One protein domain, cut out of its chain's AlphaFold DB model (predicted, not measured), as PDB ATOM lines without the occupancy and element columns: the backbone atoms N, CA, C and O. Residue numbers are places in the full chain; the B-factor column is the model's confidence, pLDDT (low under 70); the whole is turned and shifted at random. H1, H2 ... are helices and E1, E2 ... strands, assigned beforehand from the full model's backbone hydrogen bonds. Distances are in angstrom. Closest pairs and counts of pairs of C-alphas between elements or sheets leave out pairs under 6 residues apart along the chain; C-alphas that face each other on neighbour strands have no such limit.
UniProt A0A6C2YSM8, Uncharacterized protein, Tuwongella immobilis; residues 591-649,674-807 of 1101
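What this domain is: This is residues 591 to 649 and 674 to 807 of the 1101 residues of an uncharacterized protein of Tuwongella immobilis (UniProt A0A6C2YSM8). A long, twisted ribbon of two antiparallel strands, E3 and E7, makes the spine, with E4 and E5 along one side and E8 and E9 along the other, and E1 beside E9. H3 packs on the sheet near E3 and E5, a two-stranded piece, E2 and E6, is separate, and the free residues of H2 and H4 stick out near opposite ends. The printed part has 193 residues with five named helices and nine named strands, in the order E1 E2 E3 H1 H2 E4 H3 H4 E5 E6 H5 E7 E8 E9, class mixed. The seven-stranded sheet is branched and mixed, with E1 and E9 parallel and its other neighbour pairs antiparallel. The whole is loose, with a radius of gyration of the C-alphas of 21.8 A, and elongated, spanning 78 by 40 by 29 A.

Where its parts are: E1 is residues 603 to 606, from C-alpha 603 at (29.028, -2.871, 34.845), and E2 is 611 to 613. E3, residues 619 to 638, is 31.9 A long and bends by 139 degrees at residue 624. H1 is 641 to 649, H2 674 to 680, E4 691 to 694, H3 696 to 704 with 12.7 A, and H4 710 to 717. E5 is 730 to 734, E6 742 to 744 and H5 745 to 748. E7, residues 763 to 774, is 35.3 A long and begins at (29.335, -14.042, 28.598). E8 is 793 to 797, and E9 is 802 to 806, ending at (33.178, -11.015, 30.905).

How they stand to each other: E3 and E7 are antiparallel at 163 degrees, with N 632 and O 769 2.8 A apart, within hydrogen-bond range. E4 and E5 lie on one side of E3, with N 631 to O 693 at 2.7 A and N 620 to O 733 at 2.9 A. E8 and E9 lie on the other side of E7 from E3, with N 772 to O 796 at 2.9 A and N 766 to O 804 at 2.8 A; E7 and E8 form a hairpin. E1 pairs with E9, N 805 to O 604 at 2.7 A. E2 and E6 are antiparallel, N 612 to O 743 at 2.9 A. H3 is on the branched sheet at a height of 8.7 A, only just over E3 with 3 C-alphas, along the strands at 24 degrees on the local plane; the closest C-alphas are Val 629 and Phe 698, 6.7 A. Every O i to N i+4 pair is within hydrogen-bond range in H1, H3 and H4, 2 of 3 in H2, and H5 is too short for one.

The domain as a whole: The C-alphas of Thr 649 and Lys 719, the farthest apart, are 78.5 A from each other. Residues 650 to 673 are not printed, and C-alphas 649 and 674 are 14.3 A apart across the cut. The links H4 to E5, H5 to E7 and E7 to E8 are long. The mean pLDDT of the printed part is 77.0; 47 residues are under 70, among them 639 to 649 and 674 to 689.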
ATOM      1  N   GLU A 591      38.959   0.202  51.597       90.25
ATOM      2  CA  GLU A 591      38.890   1.252  50.575       90.25
ATOM      3  C   GLU A 591      39.533   0.731  49.291       90.25
ATOM      4  O   GLU A 591      40.751   0.751  49.140       90.25
ATOM      5  N   VAL A 592      38.721   0.223  48.365       88.31
ATOM      6  CA  VAL A 592      39.216  -0.365  47.115       88.31
ATOM      7  C   VAL A 592      38.431   0.190  45.935       88.31
ATOM      8  O   VAL A 592      37.209   0.324  46.004       88.31
ATOM      9  N   SER A 593      39.130   0.487  44.841       88.56
ATOM     10  CA  SER A 593      38.542   0.886  43.560       88.56
ATOM     11  C   SER A 593      39.321   0.280  42.393       88.56
ATOM     12  O   SER A 593      40.516   0.004  42.507       88.56
ATOM     13  N   LEU A 594      38.636   0.033  41.274       87.62
ATOM     14  CA  LEU A 594      39.261  -0.504  40.065       87.62
ATOM     15  C   LEU A 594      39.926   0.612  39.259       87.62
ATOM     16  O   LEU A 594      39.389   1.716  39.153       87.62
ATOM     17  N   GLU A 595      41.079   0.312  38.670       82.94
ATOM     18  CA  GLU A 595      41.773   1.217  37.755       82.94
ATOM     19  C   GLU A 595      41.524   0.791  36.300       82.94
ATOM     20  O   GLU A 595      41.398  -0.394  36.006       82.94
ATOM     21  N   VAL A 596      41.519   1.750  35.370       82.19
ATOM     22  CA  VAL A 596      41.618   1.540  33.910       82.19
ATOM     23  C   VAL A 596      40.429   0.848  33.210       82.19
ATOM     24  O   VAL A 596      40.112   1.229  32.086       82.19
ATOM     25  N   ILE A 597      39.750  -0.123  33.826       86.75
ATOM     26  CA  ILE A 597      38.669  -0.893  33.190       86.75
ATOM     27  C   ILE A 597      37.424  -0.028  32.976       86.75
ATOM     28  O   ILE A 597      36.906   0.585  33.916       86.75
ATOM     29  N   ARG A 598      36.895  -0.023  31.747       88.31
ATOM     30  CA  ARG A 598      35.693   0.747  31.406       88.31
ATOM     31  C   ARG A 598      34.441   0.246  32.117       88.31
ATOM     32  O   ARG A 598      34.194  -0.956  32.232       88.31
ATOM     33  N   ARG A 599      33.592   1.199  32.509       88.44
ATOM     34  CA  ARG A 599      32.265   0.960  33.083       88.44
ATOM     35  C   ARG A 599      31.187   1.335  32.066       88.44
ATOM     36  O   ARG A 599      31.027   2.507  31.742       88.44
ATOM     37  N   VAL A 600      30.418   0.354  31.601       83.69
ATOM     38  CA  VAL A 600      29.331   0.523  30.624       83.69
ATOM     39  C   VAL A 600      28.024   0.050  31.255       83.69
ATOM     40  O   VAL A 600      27.921  -1.077  31.734       83.69
ATOM     41  N   GLY A 601      27.016   0.927  31.316       78.94
ATOM     42  CA  GLY A 601      25.706   0.583  31.890       78.94
ATOM     43  C   GLY A 601      25.753   0.155  33.365       78.94
ATOM     44  O   GLY A 601      24.939  -0.655  33.796       78.94
ATOM     45  N   GLY A 602      26.727   0.656  34.133       80.50
ATOM     46  CA  GLY A 602      26.910   0.311  35.545       80.50
ATOM     47  C   GLY A 602      27.776  -0.927  35.810       80.50
ATOM     48  O   GLY A 602      28.059  -1.189  36.979       80.50
ATOM     49  N   VAL A 603      28.244  -1.623  34.768       88.00
ATOM     50  CA  VAL A 603      29.028  -2.871  34.845       88.00
ATOM     51  C   VAL A 603      30.405  -2.673  34.198       88.00
ATOM     52  O   VAL A 603      30.529  -1.954  33.210       88.00
ATOM     53  N   TYR A 604      31.448  -3.282  34.752       90.94
ATOM     54  CA  TYR A 604      32.817  -3.217  34.235       90.94
ATOM     55  C   TYR A 604      33.038  -4.282  33.161       90.94
ATOM     56  O   TYR A 604      32.791  -5.452  33.424       90.94
ATOM     57  N   MET A 605      33.490  -3.925  31.962       89.88
ATOM     58  CA  MET A 605      33.684  -4.903  30.878       89.88
ATOM     59  C   MET A 605      35.113  -5.441  30.853       89.88
ATOM     60  O   MET A 605      36.059  -4.664  30.888       89.88
ATOM     61  N   CYS A 606      35.277  -6.761  30.760       91.25
ATOM     62  CA  CYS A 606      36.595  -7.395  30.691       91.25
ATOM     63  C   CYS A 606      36.599  -8.664  29.827       91.25
ATOM     64  O   CYS A 606      35.545  -9.229  29.537       91.25
ATOM     65  N   THR A 607      37.776  -9.119  29.398       89.31
ATOM     66  CA  THR A 607      37.946 -10.403  28.692       89.31
ATOM     67  C   THR A 607      38.084 -11.577  29.678       89.31
ATOM     68  O   THR A 607      38.418 -11.369  30.847       89.31
ATOM     69  N   PRO A 608      37.889 -12.839  29.240       86.62
ATOM     70  CA  PRO A 608      38.073 -14.014  30.102       86.62
ATOM     71  C   PRO A 608      39.492 -14.173  30.669       86.62
ATOM     72  O   PRO A 608      39.673 -14.844  31.677       86.62
ATOM     73  N   ALA A 609      40.492 -13.561  30.028       86.81
ATOM     74  CA  ALA A 609      41.892 -13.602  30.441       86.81
ATOM     75  C   ALA A 609      42.360 -12.298  31.114       86.81
ATOM     76  O   ALA A 609      43.564 -12.094  31.280       86.81
ATOM     77  N   ALA A 610      41.439 -11.396  31.470       89.44
ATOM     78  CA  ALA A 610      41.806 -10.089  31.992       89.44
ATOM     79  C   ALA A 610      42.428 -10.158  33.397       89.44
ATOM     80  O   ALA A 610      42.018 -10.928  34.268       89.44
ATOM     81  N   MET A 611      43.402  -9.283  33.619       89.88
ATOM     82  CA  MET A 611      43.933  -8.908  34.921       89.88
ATOM     83  C   MET A 611      43.189  -7.663  35.379       89.88
ATOM     84  O   MET A 611      43.256  -6.640  34.706       89.88
ATOM     85  N   ILE A 612      42.496  -7.724  36.508       89.88
ATOM     86  CA  ILE A 612      41.735  -6.588  37.030       89.88
ATOM     87  C   ILE A 612      42.609  -5.818  38.027       89.88
ATOM     88  O   ILE A 612      42.893  -6.351  39.104       89.88
ATOM     89  N   PRO A 613      43.079  -4.601  37.684       88.88
ATOM     90  CA  PRO A 613      43.942  -3.827  38.560       88.88
ATOM     91  C   PRO A 613      43.135  -2.985  39.547       88.88
ATOM     92  O   PRO A 613      42.059  -2.463  39.241       88.88
ATOM     93  N   PHE A 614      43.714  -2.804  40.727       88.25
ATOM     94  CA  PHE A 614      43.211  -1.893  41.746       88.25
ATOM     95  C   PHE A 614      43.979  -0.575  41.707       88.25
ATOM     96  O   PHE A 614      45.158  -0.545  41.345       88.25
ATOM     97  N   THR A 615      43.315   0.515  42.086       85.38
ATOM     98  CA  THR A 615      43.950   1.833  42.130       85.38
ATOM     99  C   THR A 615      45.105   1.857  43.136       85.38
ATOM    100  O   THR A 615      45.051   1.174  44.162       85.38
ATOM    101  N   PRO A 616      46.136   2.695  42.922       79.31
ATOM    102  CA  PRO A 616      47.245   2.833  43.866       79.31
ATOM    103  C   PRO A 616      46.831   3.329  45.260       79.31
ATOM    104  O   PRO A 616      47.586   3.155  46.212       79.31
ATOM    105  N   GLU A 617      45.664   3.968  45.361       82.12
ATOM    106  CA  GLU A 617      45.061   4.457  46.607       82.12
ATOM    107  C   GLU A 617      44.295   3.358  47.361       82.12
ATOM    108  O   GLU A 617      43.886   3.575  48.500       82.12
ATOM    109  N   SER A 618      44.118   2.179  46.749       87.88
ATOM    110  CA  SER A 618      43.422   1.055  47.367       87.88
ATOM    111  C   SER A 618      44.215   0.510  48.555       87.88
ATOM    112  O   SER A 618      45.368   0.077  48.423       87.88
ATOM    113  N   ARG A 619      43.576   0.504  49.724       90.38
ATOM    114  CA  ARG A 619      44.169   0.081  50.993       90.38
ATOM    115  C   ARG A 619      43.133  -0.561  51.903       90.38
ATOM    116  O   ARG A 619      41.945  -0.238  51.869       90.38
ATOM    117  N   VAL A 620      43.615  -1.455  52.751       91.06
ATOM    118  CA  VAL A 620      42.837  -2.083  53.820       91.06
ATOM    119  C   VAL A 620      43.467  -1.689  55.142       91.06
ATOM    120  O   VAL A 620      44.688  -1.791  55.293       91.06
ATOM    121  N   ARG A 621      42.650  -1.232  56.090       91.50
ATOM    122  CA  ARG A 621      43.115  -0.758  57.392       91.50
ATOM    123  C   ARG A 621      42.264  -1.315  58.519       91.50
ATOM    124  O   ARG A 621      41.050  -1.413  58.388       91.50
ATOM    125  N   ASP A 622      42.919  -1.595  59.633       91.06
ATOM    126  CA  ASP A 622      42.286  -1.988  60.885       91.06
ATOM    127  C   ASP A 622      42.928  -1.246  62.069       91.06
ATOM    128  O   ASP A 622      44.048  -0.733  61.950       91.06
ATOM    129  N   ASP A 623      42.213  -1.123  63.187       86.69
ATOM    130  CA  ASP A 623      42.704  -0.505  64.426       86.69
ATOM    131  C   ASP A 623      43.496  -1.474  65.308       86.69
ATOM    132  O   ASP A 623      44.393  -1.032  66.035       86.69
ATOM    133  N   HIS A 624      43.210  -2.774  65.216       83.50
ATOM    134  CA  HIS A 624      43.826  -3.788  66.069       83.50
ATOM    135  C   HIS A 624      44.517  -4.930  65.321       83.50
ATOM    136  O   HIS A 624      45.264  -5.690  65.937       83.50
ATOM    137  N   GLY A 625      44.377  -4.998  63.999       86.06
ATOM    138  CA  GLY A 625      45.177  -5.843  63.133       86.06
ATOM    139  C   GLY A 625      44.388  -6.677  62.142       86.06
ATOM    140  O   GLY A 625      43.425  -7.355  62.485       86.06
ATOM    141  N   LEU A 626      44.916  -6.764  60.925       88.38
ATOM    142  CA  LEU A 626      44.414  -7.625  59.864       88.38
ATOM    143  C   LEU A 626      44.924  -9.057  60.027       88.38
ATOM    144  O   LEU A 626      46.132  -9.326  60.072       88.38
ATOM    145  N   ASN A 627      43.985  -9.997  60.033       85.94
ATOM    146  CA  ASN A 627      44.279 -11.419  60.024       85.94
ATOM    147  C   ASN A 627      44.374 -11.966  58.595       85.94
ATOM    148  O   ASN A 627      45.369 -12.620  58.266       85.94
ATOM    149  N   ARG A 628      43.371 -11.670  57.753       86.31
ATOM    150  CA  ARG A 628      43.245 -12.181  56.376       86.31
ATOM    151  C   ARG A 628      42.622 -11.143  55.439       86.31
ATOM    152  O   ARG A 628      41.779 -10.359  55.862       86.31
ATOM    153  N   VAL A 629      43.023 -11.158  54.168       89.38
ATOM    154  CA  VAL A 629      42.400 -10.379  53.088       89.38
ATOM    155  C   VAL A 629      42.166 -11.314  51.904       89.38
ATOM    156  O   VAL A 629      43.115 -11.930  51.410       89.38
ATOM    157  N   ASP A 630      40.914 -11.406  51.462       89.62
ATOM    158  CA  ASP A 630      40.477 -12.313  50.401       89.62
ATOM    159  C   ASP A 630      39.642 -11.584  49.343       89.62
ATOM    160  O   ASP A 630      38.881 -10.657  49.633       89.62
ATOM    161  N   TYR A 631      39.740 -12.062  48.108       89.69
ATOM    162  CA  TYR A 631      38.781 -11.808  47.048       89.69
ATOM    163  C   TYR A 631      37.590 -12.742  47.221       89.69
ATOM    164  O   TYR A 631      37.713 -13.963  47.088       89.69
ATOM    165  N   ARG A 632      36.423 -12.162  47.479       89.25
ATOM    166  CA  ARG A 632      35.147 -12.866  47.470       89.25
ATOM    167  C   ARG A 632      34.494 -12.614  46.126       89.25
ATOM    168  O   ARG A 632      34.231 -11.471  45.765       89.25
ATOM    169  N   PHE A 633      34.215 -13.672  45.377       88.25
ATOM    170  CA  PHE A 633      33.521 -13.511  44.109       88.25
ATOM    171  C   PHE A 633      32.482 -14.593  43.861       88.25
ATOM    172  O   PHE A 633      32.613 -15.741  44.298       88.25
ATOM    173  N   SER A 634      31.433 -14.204  43.145       86.88
ATOM    174  CA  SER A 634      30.433 -15.107  42.584       86.88
ATOM    175  C   SER A 634      30.337 -14.860  41.083       86.88
ATOM    176  O   SER A 634      30.548 -13.738  40.631       86.88
ATOM    177  N   TYR A 635      30.072 -15.894  40.288       85.56
ATOM    178  CA  TYR A 635      29.934 -15.748  38.841       85.56
ATOM    179  C   TYR A 635      28.674 -16.430  38.322       85.56
ATOM    180  O   TYR A 635      28.220 -17.432  38.866       85.56
ATOM    181  N   LEU A 636      28.104 -15.863  37.262       82.56
ATOM    182  CA  LEU A 636      26.893 -16.320  36.592       82.56
ATOM    183  C   LEU A 636      27.134 -16.319  35.082       82.56
ATOM    184  O   LEU A 636      27.526 -15.300  34.515       82.56
ATOM    185  N   GLN A 637      26.873 -17.437  34.409       79.06
ATOM    186  CA  GLN A 637      26.907 -17.488  32.949       79.06
ATOM    187  C   GLN A 637      25.658 -16.811  32.370       79.06
ATOM    188  O   GLN A 637      24.534 -17.177  32.705       79.06
ATOM    189  N   LEU A 638      25.851 -15.827  31.493       71.69
ATOM    190  CA  LEU A 638      24.784 -15.130  30.781       71.69
ATOM    191  C   LEU A 638      24.601 -15.735  29.384       71.69
ATOM    192  O   LEU A 638      25.570 -15.978  28.661       71.69
ATOM    193  N   GLU A 639      23.349 -15.956  28.980       61.72
ATOM    194  CA  GLU A 639      23.034 -16.415  27.624       61.72
ATOM    195  C   GLU A 639      23.329 -15.312  26.587       61.72
ATOM    196  O   GLU A 639      23.040 -14.132  26.801       61.72
ATOM    197  N   SER A 640      23.907 -15.692  25.442       55.28
ATOM    198  CA  SER A 640      24.155 -14.761  24.333       55.28
ATOM    199  C   SER A 640      22.828 -14.347  23.668       55.28
ATOM    200  O   SER A 640      22.016 -15.226  23.361       55.28
ATOM    201  N   PRO A 641      22.602 -13.048  23.365       48.16
ATOM    202  CA  PRO A 641      21.396 -12.577  22.674       48.16
ATOM    203  C   PRO A 641      21.133 -13.309  21.350       48.16
ATOM    204  O   PRO A 641      19.981 -13.590  21.025       48.16
ATOM    205  N   GLY A 642      22.203 -13.686  20.635       47.28
ATOM    206  CA  GLY A 642      22.129 -14.426  19.372       47.28
ATOM    207  C   GLY A 642      21.532 -15.829  19.520       47.28
ATOM    208  O   GLY A 642      20.775 -16.276  18.666       47.28
ATOM    209  N   VAL A 643      21.784 -16.506  20.644       46.72
ATOM    210  CA  VAL A 643      21.225 -17.842  20.919       46.72
ATOM    211  C   VAL A 643      19.732 -17.749  21.244       46.72
ATOM    212  O   VAL A 643      18.960 -18.626  20.860       46.72
ATOM    213  N   ASN A 644      19.300 -16.662  21.886       45.41
ATOM    214  CA  ASN A 644      17.891 -16.422  22.192       45.41
ATOM    215  C   ASN A 644      17.090 -16.045  20.931       45.41
ATOM    216  O   ASN A 644      15.975 -16.541  20.733       45.41
ATOM    217  N   SER A 645      17.683 -15.255  20.024       42.72
ATOM    218  CA  SER A 645      17.106 -15.010  18.695       42.72
ATOM    219  C   SER A 645      17.070 -16.283  17.852       42.72
ATOM    220  O   SER A 645      16.036 -16.588  17.280       42.72
ATOM    221  N   SER A 646      18.121 -17.109  17.839       44.50
ATOM    222  CA  SER A 646      18.091 -18.382  17.104       44.50
ATOM    223  C   SER A 646      17.067 -19.362  17.685       44.50
ATOM    224  O   SER A 646      16.346 -19.999  16.924       44.50
ATOM    225  N   ARG A 647      16.911 -19.449  19.016       47.94
ATOM    226  CA  ARG A 647      15.854 -20.265  19.651       47.94
ATOM    227  C   ARG A 647      14.454 -19.785  19.270       47.94
ATOM    228  O   ARG A 647      13.599 -20.619  18.989       47.94
ATOM    229  N   THR A 648      14.221 -18.474  19.222       43.00
ATOM    230  CA  THR A 648      12.917 -17.895  18.848       43.00
ATOM    231  C   THR A 648      12.637 -17.977  17.346       43.00
ATOM    232  O   THR A 648      11.530 -18.350  16.964       43.00
ATOM    233  N   THR A 649      13.626 -17.734  16.481       46.09
ATOM    234  CA  THR A 649      13.506 -17.901  15.022       46.09
ATOM    235  C   THR A 649      13.300 -19.365  14.635       46.09
ATOM    236  O   THR A 649      12.499 -19.651  13.751       46.09
ATOM    237  N   LEU A 674      12.611 -31.897  18.228       51.03
ATOM    238  CA  LEU A 674      12.594 -31.392  19.614       51.03
ATOM    239  C   LEU A 674      13.461 -32.219  20.580       51.03
ATOM    240  O   LEU A 674      14.181 -31.644  21.400       51.03
ATOM    241  N   ARG A 675      13.421 -33.554  20.485       54.03
ATOM    242  CA  ARG A 675      14.175 -34.454  21.375       54.03
ATOM    243  C   ARG A 675      15.682 -34.386  21.140       54.03
ATOM    244  O   ARG A 675      16.434 -34.346  22.112       54.03
ATOM    245  N   GLU A 676      16.132 -34.376  19.888       50.19
ATOM    246  CA  GLU A 676      17.563 -34.291  19.567       50.19
ATOM    247  C   GLU A 676      18.098 -32.853  19.708       50.19
ATOM    248  O   GLU A 676      19.209 -32.663  20.202       50.19
ATOM    249  N   TYR A 677      17.291 -31.820  19.418       51.09
ATOM    250  CA  TYR A 677      17.663 -30.416  19.669       51.09
ATOM    251  C   TYR A 677      17.782 -30.107  21.169       51.09
ATOM    252  O   TYR A 677      18.674 -29.366  21.584       51.09
ATOM    253  N   GLY A 678      16.937 -30.726  22.003       50.03
ATOM    254  CA  GLY A 678      17.025 -30.645  23.464       50.03
ATOM    255  C   GLY A 678      18.324 -31.220  24.042       50.03
ATOM    256  O   GLY A 678      18.715 -30.840  25.141       50.03
ATOM    257  N   LYS A 679      19.036 -32.084  23.300       48.62
ATOM    258  CA  LYS A 679      20.374 -32.565  23.684       48.62
ATOM    259  C   LYS A 679      21.498 -31.602  23.281       48.62
ATOM    260  O   LYS A 679      22.556 -31.626  23.904       48.62
ATOM    261  N   LEU A 680      21.280 -30.768  22.259       43.88
ATOM    262  CA  LEU A 680      22.252 -29.780  21.766       43.88
ATOM    263  C   LEU A 680      22.215 -28.468  22.567       43.88
ATOM    264  O   LEU A 680      23.240 -27.804  22.704       43.88
ATOM    265  N   ILE A 681      21.064 -28.116  23.148       43.47
ATOM    266  CA  ILE A 681      20.916 -26.959  24.038       43.47
ATOM    267  C   ILE A 681      21.041 -27.429  25.491       43.47
ATOM    268  O   ILE A 681      20.059 -27.842  26.107       43.47
ATOM    269  N   LYS A 682      22.242 -27.343  26.071       47.81
ATOM    270  CA  LYS A 682      22.380 -27.451  27.532       47.81
ATOM    271  C   LYS A 682      21.683 -26.236  28.169       47.81
ATOM    272  O   LYS A 682      22.012 -25.116  27.778       47.81
ATOM    273  N   PRO A 683      20.734 -26.404  29.110       42.09
ATOM    274  CA  PRO A 683      20.185 -25.267  29.842       42.09
ATOM    275  C   PRO A 683      21.322 -24.552  30.584       42.09
ATOM    276  O   PRO A 683      22.179 -25.219  31.173       42.09
ATOM    277  N   ALA A 684      21.341 -23.213  30.538       44.56
ATOM    278  CA  ALA A 684      22.282 -22.407  31.308       44.56
ATOM    279  C   ALA A 684      22.219 -22.853  32.772       44.56
ATOM    280  O   ALA A 684      21.190 -22.741  33.441       44.56
ATOM    281  N   THR A 685      23.298 -23.467  33.249       48.06
ATOM    282  CA  THR A 685      23.362 -23.925  34.629       48.06
ATOM    283  C   THR A 685      23.692 -22.690  35.454       48.06
ATOM    284  O   THR A 685      24.806 -22.178  35.377       48.06
ATOM    285  N   ASN A 686      22.714 -22.164  36.196       47.94
ATOM    286  CA  ASN A 686      22.934 -21.083  37.155       47.94
ATOM    287  C   ASN A 686      23.802 -21.619  38.300       47.94
ATOM    288  O   ASN A 686      23.299 -22.097  39.313       47.94
ATOM    289  N   VAL A 687      25.116 -21.603  38.107       53.94
ATOM    290  CA  VAL A 687      26.097 -22.033  39.099       53.94
ATOM    291  C   VAL A 687      26.599 -20.787  39.819       53.94
ATOM    292  O   VAL A 687      27.635 -20.241  39.465       53.94
ATOM    293  N   SER A 688      25.861 -20.310  40.825       55.72
ATOM    294  CA  SER A 688      26.357 -19.267  41.730       55.72
ATOM    295  C   SER A 688      27.309 -19.896  42.757       55.72
ATOM    296  O   SER A 688      26.916 -20.201  43.885       55.72
ATOM    297  N   LEU A 689      28.557 -20.156  42.367       63.34
ATOM    298  CA  LEU A 689      29.591 -20.594  43.308       63.34
ATOM    299  C   LEU A 689      30.249 -19.358  43.916       63.34
ATOM    300  O   LEU A 689      30.934 -18.616  43.221       63.34
ATOM    301  N   THR A 690      30.041 -19.139  45.216       72.00
ATOM    302  CA  THR A 690      30.852 -18.175  45.969       72.00
ATOM    303  C   THR A 690      32.190 -18.836  46.280       72.00
ATOM    304  O   THR A 690      32.217 -19.884  46.927       72.00
ATOM    305  N   ARG A 691      33.287 -18.247  45.804       77.75
ATOM    306  CA  ARG A 691      34.656 -18.677  46.121       77.75
ATOM    307  C   ARG A 691      35.392 -17.554  46.852       77.75
ATOM    308  O   ARG A 691      35.057 -16.380  46.697       77.75
ATOM    309  N   PHE A 692      36.374 -17.953  47.654       80.00
ATOM    310  CA  PHE A 692      37.289 -17.064  48.361       80.00
ATOM    311  C   PHE A 692      38.704 -17.376  47.883       80.00
ATOM    312  O   PHE A 692      39.102 -18.540  47.913       80.00
ATOM    313  N   GLU A 693      39.435 -16.356  47.454       81.81
ATOM    314  CA  GLU A 693      40.832 -16.467  47.027       81.81
ATOM    315  C   GLU A 693      41.671 -15.471  47.830       81.81
ATOM    316  O   GLU A 693      41.317 -14.297  47.909       81.81
ATOM    317  N   SER A 694      42.778 -15.908  48.430       83.19
ATOM    318  CA  SER A 694      43.607 -15.006  49.236       83.19
ATOM    319  C   SER A 694      44.388 -14.028  48.360       83.19
ATOM    320  O   SER A 694      44.875 -14.396  47.290       83.19
ATOM    321  N   VAL A 695      44.542 -12.783  48.818       85.38
ATOM    322  CA  VAL A 695      45.370 -11.791  48.120       85.38
ATOM    323  C   VAL A 695      46.849 -12.166  48.262       85.38
ATOM    324  O   VAL A 695      47.390 -12.159  49.370       85.38
ATOM    325  N   ASP A 696      47.510 -12.455  47.136       81.75
ATOM    326  CA  ASP A 696      48.897 -12.948  47.078       81.75
ATOM    327  C   ASP A 696      49.869 -12.064  47.895       81.75
ATOM    328  O   ASP A 696      50.607 -12.569  48.746       81.75
ATOM    329  N   GLY A 697      49.817 -10.735  47.718       80.81
ATOM    330  CA  GLY A 697      50.693  -9.802  48.437       80.81
ATOM    331  C   GLY A 697      50.491  -9.804  49.957       80.81
ATOM    332  O   GLY A 697      51.455  -9.711  50.718       80.81
ATOM    333  N   PHE A 698      49.252  -9.981  50.428       84.19
ATOM    334  CA  PHE A 698      48.990 -10.087  51.862       84.19
ATOM    335  C   PHE A 698      49.500 -11.426  52.408       84.19
ATOM    336  O   PHE A 698      50.156 -11.457  53.450       84.19
ATOM    337  N   ALA A 699      49.271 -12.526  51.684       81.31
ATOM    338  CA  ALA A 699      49.754 -13.855  52.060       81.31
ATOM    339  C   ALA A 699      51.291 -13.916  52.180       81.31
ATOM    340  O   ALA A 699      51.819 -14.605  53.059       81.31
ATOM    341  N   GLU A 700      52.026 -13.175  51.347       81.38
ATOM    342  CA  GLU A 700      53.482 -13.026  51.473       81.38
ATOM    343  C   GLU A 700      53.892 -12.259  52.734       81.38
ATOM    344  O   GLU A 700      54.770 -12.722  53.469       81.38
ATOM    345  N   LEU A 701      53.227 -11.140  53.044       80.56
ATOM    346  CA  LEU A 701      53.477 -10.384  54.278       80.56
ATOM    347  C   LEU A 701      53.204 -11.223  55.532       80.56
ATOM    348  O   LEU A 701      53.954 -11.140  56.508       80.56
ATOM    349  N   VAL A 702      52.174 -12.077  55.503       79.06
ATOM    350  CA  VAL A 702      51.905 -13.036  56.587       79.06
ATOM    351  C   VAL A 702      53.074 -14.009  56.760       79.06
ATOM    352  O   VAL A 702      53.524 -14.232  57.884       79.06
ATOM    353  N   LYS A 703      53.607 -14.564  55.665       78.56
ATOM    354  CA  LYS A 703      54.739 -15.509  55.709       78.56
ATOM    355  C   LYS A 703      56.021 -14.871  56.246       78.56
ATOM    356  O   LYS A 703      56.775 -15.537  56.954       78.56
ATOM    357  N   GLN A 704      56.268 -13.597  55.935       79.44
ATOM    358  CA  GLN A 704      57.453 -12.877  56.414       79.44
ATOM    359  C   GLN A 704      57.464 -12.716  57.945       79.44
ATOM    360  O   GLN A 704      58.530 -12.781  58.556       79.44
ATOM    361  N   ARG A 705      56.294 -12.579  58.588       74.00
ATOM    362  CA  ARG A 705      56.165 -12.311  60.035       74.00
ATOM    363  C   ARG A 705      55.952 -13.558  60.914       74.00
ATOM    364  O   ARG A 705      55.175 -13.493  61.858       74.00
ATOM    365  N   LYS A 706      56.632 -14.677  60.597       67.00
ATOM    366  CA  LYS A 706      56.660 -15.983  61.319       67.00
ATOM    367  C   LYS A 706      55.743 -16.066  62.570       67.00
ATOM    368  O   LYS A 706      56.164 -15.635  63.645       67.00
ATOM    369  N   PRO A 707      54.534 -16.653  62.474       67.94
ATOM    370  CA  PRO A 707      53.620 -16.745  63.612       67.94
ATOM    371  C   PRO A 707      54.180 -17.634  64.734       67.94
ATOM    372  O   PRO A 707      54.848 -18.639  64.483       67.94
ATOM    373  N   LEU A 708      53.883 -17.272  65.985       72.50
ATOM    374  CA  LEU A 708      54.216 -18.067  67.169       72.50
ATOM    375  C   LEU A 708      53.333 -19.324  67.251       72.50
ATOM    376  O   LEU A 708      52.174 -19.321  66.836       72.50
ATOM    377  N   THR A 709      53.863 -20.402  67.828       80.38
ATOM    378  CA  THR A 709      53.062 -21.575  68.213       80.38
ATOM    379  C   THR A 709      52.253 -21.273  69.476       80.38
ATOM    380  O   THR A 709      52.659 -20.450  70.304       80.38
ATOM    381  N   LEU A 710      51.126 -21.965  69.677       79.56
ATOM    382  CA  LEU A 710      50.236 -21.717  70.821       79.56
ATOM    383  C   LEU A 710      50.918 -21.966  72.176       79.56
ATOM    384  O   LEU A 710      50.668 -21.247  73.143       79.56
ATOM    385  N   ALA A 711      51.810 -22.957  72.240       81.69
ATOM    386  CA  ALA A 711      52.592 -23.253  73.438       81.69
ATOM    387  C   ALA A 711      53.558 -22.110  73.794       81.69
ATOM    388  O   ALA A 711      53.574 -21.654  74.936       81.69
ATOM    389  N   ASN A 712      54.304 -21.597  72.809       82.88
ATOM    390  CA  ASN A 712      55.235 -20.488  73.024       82.88
ATOM    391  C   ASN A 712      54.490 -19.202  73.389       82.88
ATOM    392  O   ASN A 712      54.927 -18.469  74.273       82.88
ATOM    393  N   LEU A 713      53.337 -18.955  72.759       82.19
ATOM    394  CA  LEU A 713      52.511 -17.791  73.059       82.19
ATOM    395  C   LEU A 713      52.051 -17.781  74.524       82.19
ATOM    396  O   LEU A 713      52.186 -16.763  75.194       82.19
ATOM    397  N   LYS A 714      51.574 -18.914  75.056       84.25
ATOM    398  CA  LYS A 714      51.152 -19.007  76.466       84.25
ATOM    399  C   LYS A 714      52.275 -18.701  77.457       84.25
ATOM    400  O   LYS A 714      51.998 -18.133  78.509       84.25
ATOM    401  N   GLU A 715      53.520 -19.051  77.143       85.38
ATOM    402  CA  GLU A 715      54.669 -18.692  77.985       85.38
ATOM    403  C   GLU A 715      55.016 -17.200  77.900       85.38
ATOM    404  O   GLU A 715      55.374 -16.596  78.912       85.38
ATOM    405  N   VAL A 716      54.861 -16.582  76.723       84.81
ATOM    406  CA  VAL A 716      55.058 -15.132  76.541       84.81
ATOM    407  C   VAL A 716      53.995 -14.331  77.299       84.81
ATOM    408  O   VAL A 716      54.339 -13.378  77.992       84.81
ATOM    409  N   LEU A 717      52.728 -14.757  77.250       85.88
ATOM    410  CA  LEU A 717      51.603 -14.067  77.902       85.88
ATOM    411  C   LEU A 717      51.716 -13.998  79.435       85.88
ATOM    412  O   LEU A 717      51.133 -13.109  80.052       85.88
ATOM    413  N   LYS A 718      52.482 -14.903  80.063       86.62
ATOM    414  CA  LYS A 718      52.757 -14.861  81.513       86.62
ATOM    415  C   LYS A 718      53.651 -13.686  81.915       86.62
ATOM    416  O   LYS A 718      53.697 -13.341  83.094       86.62
ATOM    417  N   LYS A 719      54.406 -13.115  80.974       86.50
ATOM    418  CA  LYS A 719      55.314 -11.993  81.220       86.50
ATOM    419  C   LYS A 719      54.664 -10.680  80.768       86.50
ATOM    420  O   LYS A 719      53.901 -10.687  79.800       86.50
ATOM    421  N   PRO A 720      54.972  -9.544  81.421       85.94
ATOM    422  CA  PRO A 720      54.597  -8.228  80.913       85.94
ATOM    423  C   PRO A 720      55.137  -8.023  79.497       85.94
ATOM    424  O   PRO A 720      56.266  -8.426  79.206       85.94
ATOM    425  N   ARG A 721      54.353  -7.388  78.621       81.44
ATOM    426  CA  ARG A 721      54.830  -7.068  77.270       81.44
ATOM    427  C   ARG A 721      55.888  -5.968  77.354       81.44
ATOM    428  O   ARG A 721      55.675  -4.947  78.002       81.44
ATOM    429  N   GLU A 722      57.015  -6.164  76.680       76.44
ATOM    430  CA  GLU A 722      58.056  -5.142  76.573       76.44
ATOM    431  C   GLU A 722      57.595  -3.993  75.662       76.44
ATOM    432  O   GLU A 722      56.978  -4.222  74.621       76.44
ATOM    433  N   ALA A 723      57.912  -2.749  76.035       66.38
ATOM    434  CA  ALA A 723      57.467  -1.557  75.307       66.38
ATOM    435  C   ALA A 723      57.988  -1.479  73.855       66.38
ATOM    436  O   ALA A 723      57.339  -0.866  73.014       66.38
ATOM    437  N   ASN A 724      59.122  -2.126  73.560       63.28
ATOM    438  CA  ASN A 724      59.786  -2.112  72.251       63.28
ATOM    439  C   ASN A 724      59.706  -3.463  71.516       63.28
ATOM    440  O   ASN A 724      60.547  -3.747  70.667       63.28
ATOM    441  N   ALA A 725      58.751  -4.330  71.863       66.19
ATOM    442  CA  ALA A 725      58.590  -5.597  71.158       66.19
ATOM    443  C   ALA A 725      58.143  -5.356  69.704       66.19
ATOM    444  O   ALA A 725      57.178  -4.621  69.478       66.19
ATOM    445  N   ASP A 726      58.811  -6.004  68.741       65.94
ATOM    446  CA  ASP A 726      58.414  -5.980  67.330       65.94
ATOM    447  C   ASP A 726      56.943  -6.383  67.196       65.94
ATOM    448  O   ASP A 726      56.525  -7.424  67.707       65.94
ATOM    449  N   ASP A 727      56.149  -5.551  66.524       69.19
ATOM    450  CA  ASP A 727      54.726  -5.814  66.355       69.19
ATOM    451  C   ASP A 727      54.525  -6.888  65.270       69.19
ATOM    452  O   ASP A 727      54.818  -6.637  64.097       69.19
ATOM    453  N   PRO A 728      54.050  -8.104  65.596       77.25
ATOM    454  CA  PRO A 728      53.794  -9.116  64.578       77.25
ATOM    455  C   PRO A 728      52.552  -8.789  63.733       77.25
ATOM    456  O   PRO A 728      52.346  -9.427  62.697       77.25
ATOM    457  N   ILE A 729      51.727  -7.824  64.154       83.56
ATOM    458  CA  ILE A 729      50.446  -7.481  63.536       83.56
ATOM    459  C   ILE A 729      50.627  -6.599  62.295       83.56
ATOM    460  O   ILE A 729      51.560  -5.802  62.181       83.56
ATOM    461  N   ILE A 730      49.716  -6.768  61.333       86.50
ATOM    462  CA  ILE A 730      49.606  -5.921  60.145       86.50
ATOM    463  C   ILE A 730      48.392  -5.008  60.325       86.50
ATOM    464  O   ILE A 730      47.267  -5.466  60.195       86.50
ATOM    465  N   HIS A 731      48.610  -3.724  60.600       87.81
ATOM    466  CA  HIS A 731      47.522  -2.742  60.767       87.81
ATOM    467  C   HIS A 731      47.007  -2.174  59.439       87.81
ATOM    468  O   HIS A 731      45.870  -1.721  59.342       87.81
ATOM    469  N   GLN A 732      47.847  -2.184  58.403       89.12
ATOM    470  CA  GLN A 732      47.523  -1.630  57.093       89.12
ATOM    471  C   GLN A 732      48.146  -2.473  55.981       89.12
ATOM    472  O   GLN A 732      49.296  -2.906  56.086       89.12
ATOM    473  N   PHE A 733      47.383  -2.676  54.910       88.25
ATOM    474  CA  PHE A 733      47.826  -3.322  53.682       88.25
ATOM    475  C   PHE A 733      47.540  -2.422  52.475       88.25
ATOM    476  O   PHE A 733      46.382  -2.139  52.168       88.25
ATOM    477  N   ASP A 734      48.602  -2.002  51.785       86.38
ATOM    478  CA  ASP A 734      48.522  -1.152  50.594       86.38
ATOM    479  C   ASP A 734      48.751  -1.968  49.320       86.38
ATOM    480  O   ASP A 734      49.816  -2.578  49.151       86.38
ATOM    481  N   PHE A 735      47.816  -1.882  48.368       81.38
ATOM    482  CA  PHE A 735      47.850  -2.647  47.113       81.38
ATOM    483  C   PHE A 735      49.016  -2.253  46.184       81.38
ATOM    484  O   PHE A 735      49.369  -3.007  45.278       81.38
ATOM    485  N   ARG A 736      49.653  -1.095  46.416       75.81
ATOM    486  CA  ARG A 736      50.826  -0.617  45.661       75.81
ATOM    487  C   ARG A 736      52.154  -1.192  46.163       75.81
ATOM    488  O   ARG A 736      53.051  -1.457  45.370       75.81
ATOM    489  N   SER A 737      52.305  -1.313  47.482       60.91
ATOM    490  CA  SER A 737      53.597  -1.575  48.139       60.91
ATOM    491  C   SER A 737      54.135  -2.989  47.893       60.91
ATOM    492  O   SER A 737      55.343  -3.202  47.909       60.91
ATOM    493  N   SER A 738      53.239  -3.939  47.623       58.88
ATOM    494  CA  SER A 738      53.540  -5.375  47.541       58.88
ATOM    495  C   SER A 738      53.663  -5.884  46.095       58.88
ATOM    496  O   SER A 738      53.426  -7.056  45.825       58.88
ATOM    497  N   GLY A 739      53.986  -4.997  45.144       61.62
ATOM    498  CA  GLY A 739      53.806  -5.249  43.710       61.62
ATOM    499  C   GLY A 739      52.344  -5.033  43.314       61.62
ATOM    500  O   GLY A 739      51.452  -5.278  44.123       61.62
ATOM    501  N   GLN A 740      52.093  -4.512  42.110       68.38
ATOM    502  CA  GLN A 740      50.748  -4.142  41.666       68.38
ATOM    503  C   GLN A 740      49.808  -5.353  41.745       68.38
ATOM    504  O   GLN A 740      49.889  -6.266  40.925       68.38
ATOM    505  N   GLN A 741      48.958  -5.375  42.772       79.81
ATOM    506  CA  GLN A 741      48.043  -6.483  43.006       79.81
ATOM    507  C   GLN A 741      46.952  -6.454  41.937       79.81
ATOM    508  O   GLN A 741      46.326  -5.419  41.697       79.81
ATOM    509  N   VAL A 742      46.732  -7.598  41.297       84.69
ATOM    510  CA  VAL A 742      45.738  -7.761  40.239       84.69
ATOM    511  C   VAL A 742      44.912  -9.008  40.507       84.69
ATOM    512  O   VAL A 742      45.442 -10.043  40.910       84.69
ATOM    513  N   PHE A 743      43.611  -8.920  40.262       87.00
ATOM    514  CA  PHE A 743      42.743 -10.091  40.256       87.00
ATOM    515  C   PHE A 743      42.814 -10.741  38.864       87.00
ATOM    516  O   PHE A 743      42.250 -10.223  37.900       87.00
ATOM    517  N   ASP A 744      43.587 -11.825  38.741       86.50
ATOM    518  CA  ASP A 744      43.850 -12.516  37.469       86.50
ATOM    519  C   ASP A 744      42.784 -13.587  37.187       86.50
ATOM    520  O   ASP A 744      42.789 -14.670  37.781       86.50
ATOM    521  N   LEU A 745      41.885 -13.298  36.241       86.44
ATOM    522  CA  LEU A 745      40.814 -14.218  35.854       86.44
ATOM    523  C   LEU A 745      41.345 -15.518  35.244       86.44
ATOM    524  O   LEU A 745      40.763 -16.576  35.474       86.44
ATOM    525  N   GLN A 746      42.471 -15.475  34.528       85.50
ATOM    526  CA  GLN A 746      43.036 -16.661  33.883       85.50
ATOM    527  C   GLN A 746      43.615 -17.646  34.907       85.50
ATOM    528  O   GLN A 746      43.518 -18.860  34.721       85.50
ATOM    529  N   LYS A 747      44.206 -17.130  35.995       84.44
ATOM    530  CA  LYS A 747      44.749 -17.940  37.102       84.44
ATOM    531  C   LYS A 747      43.630 -18.542  37.956       84.44
ATOM    532  O   LYS A 747      43.702 -19.719  38.300       84.44
ATOM    533  N   ILE A 748      42.616 -17.742  38.290       81.56
ATOM    534  CA  ILE A 748      41.571 -18.110  39.260       81.56
ATOM    535  C   ILE A 748      40.448 -18.932  38.600       81.56
ATOM    536  O   ILE A 748      39.940 -19.887  39.193       81.56
ATOM    537  N   LEU A 749      40.060 -18.591  37.364       82.44
ATOM    538  CA  LEU A 749      38.941 -19.200  36.630       82.44
ATOM    539  C   LEU A 749      39.338 -19.586  35.188       82.44
ATOM    540  O   LEU A 749      38.742 -19.099  34.224       82.44
ATOM    541  N   PRO A 750      40.277 -20.537  35.001       78.56
ATOM    542  CA  PRO A 750      40.723 -20.971  33.670       78.56
ATOM    543  C   PRO A 750      39.621 -21.653  32.839       78.56
ATOM    544  O   PRO A 750      39.774 -21.845  31.637       78.56
ATOM    545  N   GLU A 751      38.520 -22.048  33.479       76.94
ATOM    546  CA  GLU A 751      37.350 -22.678  32.860       76.94
ATOM    547  C   GLU A 751      36.471 -21.706  32.058       76.94
ATOM    548  O   GLU A 751      35.643 -22.153  31.266       76.94
ATOM    549  N   MET A 752      36.647 -20.392  32.242       76.19
ATOM    550  CA  MET A 752      35.871 -19.376  31.526       76.19
ATOM    551  C   MET A 752      36.360 -19.151  30.095       76.19
ATOM    552  O   MET A 752      35.571 -18.718  29.261       76.19
ATOM    553  N   GLU A 753      37.629 -19.429  29.793       77.44
ATOM    554  CA  GLU A 753      38.224 -19.215  28.471       77.44
ATOM    555  C   GLU A 753      37.977 -20.422  27.549       77.44
ATOM    556  O   GLU A 753      38.412 -21.549  27.813       77.44
ATOM    557  N   VAL A 754      37.295 -20.196  26.424       72.50
ATOM    558  CA  VAL A 754      37.038 -21.242  25.427       72.50
ATOM    559  C   VAL A 754      38.256 -21.405  24.514       72.50
ATOM    560  O   VAL A 754      38.502 -20.601  23.623       72.50
ATOM    561  N   LYS A 755      39.009 -22.497  24.697       68.25
ATOM    562  CA  LYS A 755      40.237 -22.781  23.921       68.25
ATOM    563  C   LYS A 755      39.990 -23.300  22.498       68.25
ATOM    564  O   LYS A 755      40.919 -23.377  21.697       68.25
ATOM    565  N   VAL A 756      38.764 -23.718  22.182       64.12
ATOM    566  CA  VAL A 756      38.419 -24.341  20.898       64.12
ATOM    567  C   VAL A 756      37.808 -23.292  19.968       64.12
ATOM    568  O   VAL A 756      36.700 -22.830  20.209       64.12
ATOM    569  N   SER A 757      38.492 -22.976  18.863       53.06
ATOM    570  CA  SER A 757      38.097 -21.932  17.893       53.06
ATOM    571  C   SER A 757      36.700 -22.103  17.263       53.06
ATOM    572  O   SER A 757      36.203 -21.164  16.647       53.06
ATOM    573  N   SER A 758      36.073 -23.279  17.366       50.91
ATOM    574  CA  SER A 758      34.729 -23.546  16.836       50.91
ATOM    575  C   SER A 758      33.589 -23.224  17.813       50.91
ATOM    576  O   SER A 758      32.426 -23.334  17.433       50.91
ATOM    577  N   GLN A 759      33.891 -22.841  19.058       55.38
ATOM    578  CA  GLN A 759      32.896 -22.541  20.089       55.38
ATOM    579  C   GLN A 759      32.877 -21.041  20.416       55.38
ATOM    580  O   GLN A 759      33.917 -20.402  20.538       55.38
ATOM    581  N   VAL A 760      31.675 -20.474  20.555       60.25
ATOM    582  CA  VAL A 760      31.478 -19.062  20.916       60.25
ATOM    583  C   VAL A 760      31.793 -18.868  22.394       60.25
ATOM    584  O   VAL A 760      31.249 -19.582  23.235       60.25
ATOM    585  N   GLN A 761      32.624 -17.875  22.708       70.44
ATOM    586  CA  GLN A 761      32.916 -17.465  24.079       70.44
ATOM    587  C   GLN A 761      31.622 -16.982  24.772       70.44
ATOM    588  O   GLN A 761      31.046 -15.974  24.346       70.44
ATOM    589  N   PRO A 762      31.130 -17.670  25.820       73.19
ATOM    590  CA  PRO A 762      29.961 -17.222  26.563       73.19
ATOM    591  C   PRO A 762      30.282 -15.984  27.407       73.19
ATOM    592  O   PRO A 762      31.432 -15.748  27.790       73.19
ATOM    593  N   ARG A 763      29.239 -15.202  27.709       83.31
ATOM    594  CA  ARG A 763      29.335 -14.042  28.598       83.31
ATOM    595  C   ARG A 763      29.175 -14.491  30.048       83.31
ATOM    596  O   ARG A 763      28.358 -15.365  30.330       83.31
ATOM    597  N   TYR A 764      29.899 -13.863  30.968       85.06
ATOM    598  CA  TYR A 764      29.743 -14.105  32.406       85.06
ATOM    599  C   TYR A 764      29.550 -12.794  33.152       85.06
ATOM    600  O   TYR A 764      30.140 -11.783  32.793       85.06
ATOM    601  N   ARG A 765      28.742 -12.812  34.206       87.88
ATOM    602  CA  ARG A 765      28.681 -11.744  35.201       87.88
ATOM    603  C   ARG A 765      29.395 -12.220  36.452       87.88
ATOM    604  O   ARG A 765      29.009 -13.249  36.990       87.88
ATOM    605  N   ILE A 766      30.402 -11.486  36.901       88.75
ATOM    606  CA  ILE A 766      31.138 -11.754  38.134       88.75
ATOM    607  C   ILE A 766      30.834 -10.624  39.114       88.75
ATOM    608  O   ILE A 766      31.000  -9.455  38.783       88.75
ATOM    609  N   GLU A 767      30.374 -10.964  40.307       90.19
ATOM    610  CA  GLU A 767      30.283 -10.039  41.433       90.19
ATOM    611  C   GLU A 767      31.540 -10.223  42.273       90.19
ATOM    612  O   GLU A 767      31.719 -11.282  42.867       90.19
ATOM    613  N   LEU A 768      32.420  -9.225  42.278       90.00
ATOM    614  CA  LEU A 768      33.692  -9.229  42.991       90.00
ATOM    615  C   LEU A 768      33.639  -8.234  44.155       90.00
ATOM    616  O   LEU A 768      33.371  -7.046  43.965       90.00
ATOM    617  N   SER A 769      33.955  -8.705  45.354       90.75
ATOM    618  CA  SER A 769      34.202  -7.888  46.537       90.75
ATOM    619  C   SER A 769      35.545  -8.251  47.165       90.75
ATOM    620  O   SER A 769      36.040  -9.374  47.051       90.75
ATOM    621  N   VAL A 770      36.167  -7.269  47.811       90.75
ATOM    622  CA  VAL A 770      37.356  -7.498  48.639       90.75
ATOM    623  C   VAL A 770      36.888  -7.538  50.081       90.75
ATOM    624  O   VAL A 770      36.221  -6.612  50.545       90.75
ATOM    625  N   THR A 771      37.224  -8.619  50.775       91.62
ATOM    626  CA  THR A 771      36.846  -8.841  52.169       91.62
ATOM    627  C   THR A 771      38.092  -8.918  53.032       91.62
ATOM    628  O   THR A 771      39.051  -9.607  52.680       91.62
ATOM    629  N   ALA A 772      38.081  -8.224  54.161       91.31
ATOM    630  CA  ALA A 772      39.152  -8.244  55.145       91.31
ATOM    631  C   ALA A 772      38.613  -8.787  56.465       91.31
ATOM    632  O   ALA A 772      37.516  -8.428  56.882       91.31
ATOM    633  N   THR A 773      39.368  -9.662  57.114       89.25
ATOM    634  CA  THR A 773      39.047 -10.212  58.434       89.25
ATOM    635  C   THR A 773      40.057  -9.681  59.439       89.25
ATOM    636  O   THR A 773      41.269  -9.810  59.220       89.25
ATOM    637  N   ASP A 774      39.560  -9.079  60.516       89.25
ATOM    638  CA  ASP A 774      40.379  -8.628  61.643       89.25
ATOM    639  C   ASP A 774      40.899  -9.816  62.474       89.25
ATOM    640  O   ASP A 774      40.691 -10.992  62.154       89.25
ATOM    641  N   THR A 775      41.616  -9.510  63.549       86.62
ATOM    642  CA  THR A 775      42.110 -10.495  64.522       86.62
ATOM    643  C   THR A 775      41.133 -10.770  65.673       86.62
ATOM    644  O   THR A 775      41.431 -11.598  66.536       86.62
ATOM    645  N   ASN A 776      39.956 -10.139  65.706       85.62
ATOM    646  CA  ASN A 776      39.029 -10.160  66.838       85.62
ATOM    647  C   ASN A 776      38.209 -11.452  66.943       85.62
ATOM    648  O   ASN A 776      37.015 -11.528  66.634       85.62
ATOM    649  N   VAL A 777      38.842 -12.479  67.494       82.38
ATOM    650  CA  VAL A 777      38.220 -13.788  67.738       82.38
ATOM    651  C   VAL A 777      37.186 -13.781  68.870       82.38
ATOM    652  O   VAL A 777      36.421 -14.738  69.023       82.38
ATOM    653  N   GLU A 778      37.146 -12.729  69.692       79.81
ATOM    654  CA  GLU A 778      36.208 -12.627  70.815       79.81
ATOM    655  C   GLU A 778      34.815 -12.164  70.380       79.81
ATOM    656  O   GLU A 778      33.827 -12.514  71.033       79.81
ATOM    657  N   ALA A 779      34.717 -11.465  69.245       77.06
ATOM    658  CA  ALA A 779      33.451 -11.014  68.675       77.06
ATOM    659  C   ALA A 779      32.506 -12.172  68.301       77.06
ATOM    660  O   ALA A 779      31.284 -12.016  68.336       77.06
ATOM    661  N   PHE A 780      33.047 -13.341  67.944       77.81
ATOM    662  CA  PHE A 780      32.255 -14.469  67.459       77.81
ATOM    663  C   PHE A 780      31.462 -15.154  68.571       77.81
ATOM    664  O   PHE A 780      32.026 -15.881  69.379       77.81
ATOM    665  N   GLN A 781      30.137 -15.038  68.593       74.00
ATOM    666  CA  GLN A 781      29.301 -15.798  69.528       74.00
ATOM    667  C   GLN A 781      28.693 -17.025  68.825       74.00
ATOM    668  O   GLN A 781      27.946 -16.844  67.866       74.00
ATOM    669  N   PRO A 782      28.922 -18.271  69.304       71.06
ATOM    670  CA  PRO A 782      28.472 -19.490  68.613       71.06
ATOM    671  C   PRO A 782      26.963 -19.542  68.333       71.06
ATOM    672  O   PRO A 782      26.525 -20.141  67.356       71.06
ATOM    673  N   ASN A 783      26.173 -18.897  69.195       72.88
ATOM    674  CA  ASN A 783      24.712 -18.914  69.144       72.88
ATOM    675  C   ASN A 783      24.114 -17.721  68.373       72.88
ATOM    676  O   ASN A 783      22.899 -17.671  68.196       72.88
ATOM    677  N   VAL A 784      24.937 -16.774  67.907       70.69
ATOM    678  CA  VAL A 784      24.491 -15.574  67.184       70.69
ATOM    679  C   VAL A 784      25.037 -15.626  65.763       70.69
ATOM    680  O   VAL A 784      26.218 -15.396  65.519       70.69
ATOM    681  N   LYS A 785      24.167 -15.930  64.798       63.06
ATOM    682  CA  LYS A 785      24.528 -15.887  63.377       63.06
ATOM    683  C   LYS A 785      24.571 -14.428  62.917       63.06
ATOM    684  O   LYS A 785      23.530 -13.863  62.598       63.06
ATOM    685  N   SER A 786      25.762 -13.834  62.879       67.44
ATOM    686  CA  SER A 786      26.002 -12.544  62.221       67.44
ATOM    687  C   SER A 786      26.777 -12.761  60.923       67.44
ATOM    688  O   SER A 786      27.764 -13.488  60.913       67.44
ATOM    689  N   ALA A 787      26.346 -12.129  59.830       63.09
ATOM    690  CA  ALA A 787      27.023 -12.228  58.534       63.09
ATOM    691  C   ALA A 787      28.400 -11.532  58.521       63.09
ATOM    692  O   ALA A 787      29.250 -11.893  57.715       63.09
ATOM    693  N   SER A 788      28.621 -10.566  59.420       74.25
ATOM    694  CA  SER A 788      29.858  -9.781  59.536       74.25
ATOM    695  C   SER A 788      30.847 -10.325  60.569       74.25
ATOM    696  O   SER A 788      31.872  -9.697  60.812       74.25
ATOM    697  N   VAL A 789      30.557 -11.460  61.217       79.69
ATOM    698  CA  VAL A 789      31.419 -12.026  62.264       79.69
ATOM    699  C   VAL A 789      31.635 -13.510  62.014       79.69
ATOM    700  O   VAL A 789      30.697 -14.305  62.015       79.69
ATOM    701  N   THR A 790      32.893 -13.883  61.827       78.31
ATOM    702  CA  THR A 790      33.337 -15.263  61.621       78.31
ATOM    703  C   THR A 790      34.082 -15.764  62.860       78.31
ATOM    704  O   THR A 790      34.525 -14.945  63.663       78.31
ATOM    705  N   PRO A 791      34.284 -17.087  63.031       79.25
ATOM    706  CA  PRO A 791      35.128 -17.625  64.105       79.25
ATOM    707  C   PRO A 791      36.558 -17.062  64.129       79.25
ATOM    708  O   PRO A 791      37.248 -17.172  65.140       79.25
ATOM    709  N   GLU A 792      37.004 -16.481  63.015       75.81
ATOM    710  CA  GLU A 792      38.348 -15.945  62.831       75.81
ATOM    711  C   GLU A 792      38.463 -14.438  63.091       75.81
ATOM    712  O   GLU A 792      39.589 -13.966  63.221       75.81
ATOM    713  N   GLY A 793      37.342 -13.712  63.171       84.38
ATOM    714  CA  GLY A 793      37.318 -12.252  63.286       84.38
ATOM    715  C   GLY A 793      36.047 -11.612  62.721       84.38
ATOM    716  O   GLY A 793      35.219 -12.283  62.081       84.38
ATOM    717  N   ARG A 794      35.882 -10.302  62.922       87.00
ATOM    718  CA  ARG A 794      34.898  -9.502  62.181       87.00
ATOM    719  C   ARG A 794      35.397  -9.265  60.764       87.00
ATOM    720  O   ARG A 794      36.593  -9.166  60.495       87.00
ATOM    721  N   VAL A 795      34.446  -9.199  59.845       88.56
ATOM    722  CA  VAL A 795      34.695  -9.060  58.415       88.56
ATOM    723  C   VAL A 795      34.228  -7.688  57.960       88.56
ATOM    724  O   VAL A 795      33.067  -7.320  58.151       88.56
ATOM    725  N   GLY A 796      35.145  -6.950  57.347       88.19
ATOM    726  CA  GLY A 796      34.875  -5.741  56.583       88.19
ATOM    727  C   GLY A 796      34.819  -6.062  55.095       88.19
ATOM    728  O   GLY A 796      35.610  -6.860  54.591       88.19
ATOM    729  N   GLU A 797      33.885  -5.441  54.385       88.56
ATOM    730  CA  GLU A 797      33.756  -5.561  52.932       88.56
ATOM    731  C   GLU A 797      33.866  -4.176  52.287       88.56
ATOM    732  O   GLU A 797      33.578  -3.150  52.912       88.56
ATOM    733  N   ASN A 798      34.296  -4.136  51.027       89.00
ATOM    734  CA  ASN A 798      34.362  -2.896  50.264       89.00
ATOM    735  C   ASN A 798      32.961  -2.299  50.012       89.00
ATOM    736  O   ASN A 798      31.975  -3.014  49.856       89.00
ATOM    737  N   ARG A 799      32.870  -0.962  49.939       82.06
ATOM    738  CA  ARG A 799      31.577  -0.245  49.862       82.06
ATOM    739  C   ARG A 799      30.760  -0.531  48.592       82.06
ATOM    740  O   ARG A 799      29.534  -0.496  48.652       82.06
ATOM    741  N   GLU A 800      31.409  -0.774  47.452       82.00
ATOM    742  CA  GLU A 800      30.754  -1.076  46.169       82.00
ATOM    743  C   GLU A 800      31.186  -2.460  45.672       82.00
ATOM    744  O   GLU A 800      32.365  -2.685  45.409       82.00
ATOM    745  N   VAL A 801      30.238  -3.383  45.494       86.94
ATOM    746  CA  VAL A 801      30.514  -4.677  44.855       86.94
ATOM    747  C   VAL A 801      30.770  -4.452  43.364       86.94
ATOM    748  O   VAL A 801      29.928  -3.900  42.646       86.94
ATOM    749  N   PHE A 802      31.927  -4.895  42.879       90.00
ATOM    750  CA  PHE A 802      32.315  -4.735  41.485       90.00
ATOM    751  C   PHE A 802      31.592  -5.763  40.621       90.00
ATOM    752  O   PHE A 802      31.869  -6.958  40.674       90.00
ATOM    753  N   ASN A 803      30.661  -5.289  39.797       91.00
ATOM    754  CA  ASN A 803      30.007  -6.112  38.789       91.00
ATOM    755  C   ASN A 803      30.868  -6.114  37.524       91.00
ATOM    756  O   ASN A 803      30.945  -5.093  36.843       91.00
ATOM    757  N   LEU A 804      31.496  -7.240  37.207       90.94
ATOM    758  CA  LEU A 804      32.305  -7.441  36.010       90.94
ATOM    759  C   LEU A 804      31.490  -8.239  34.981       90.94
ATOM    760  O   LEU A 804      30.907  -9.272  35.305       90.94
ATOM    761  N   LEU A 805      31.449  -7.782  33.737       90.25
ATOM    762  CA  LEU A 805      30.893  -8.483  32.592       90.25
ATOM    763  C   LEU A 805      32.048  -9.005  31.744       90.25
ATOM    764  O   LEU A 805      32.737  -8.238  31.071       90.25
ATOM    765  N   VAL A 806      32.233 -10.317  31.766       88.75
ATOM    766  CA  VAL A 806      33.178 -11.015  30.905       88.75
ATOM    767  C   VAL A 806      32.569 -11.119  29.510       88.75
ATOM    768  O   VAL A 806      31.510 -11.733  29.337       88.75
ATOM    769  N   VAL A 807      33.226 -10.516  28.524       87.31
ATOM    770  CA  VAL A 807      32.803 -10.466  27.119       87.31
ATOM    771  C   VAL A 807      33.898 -10.999  26.188       87.31
ATOM    772  O   VAL A 807      35.076 -10.982  26.550       87.31
TER     773      VAL A 807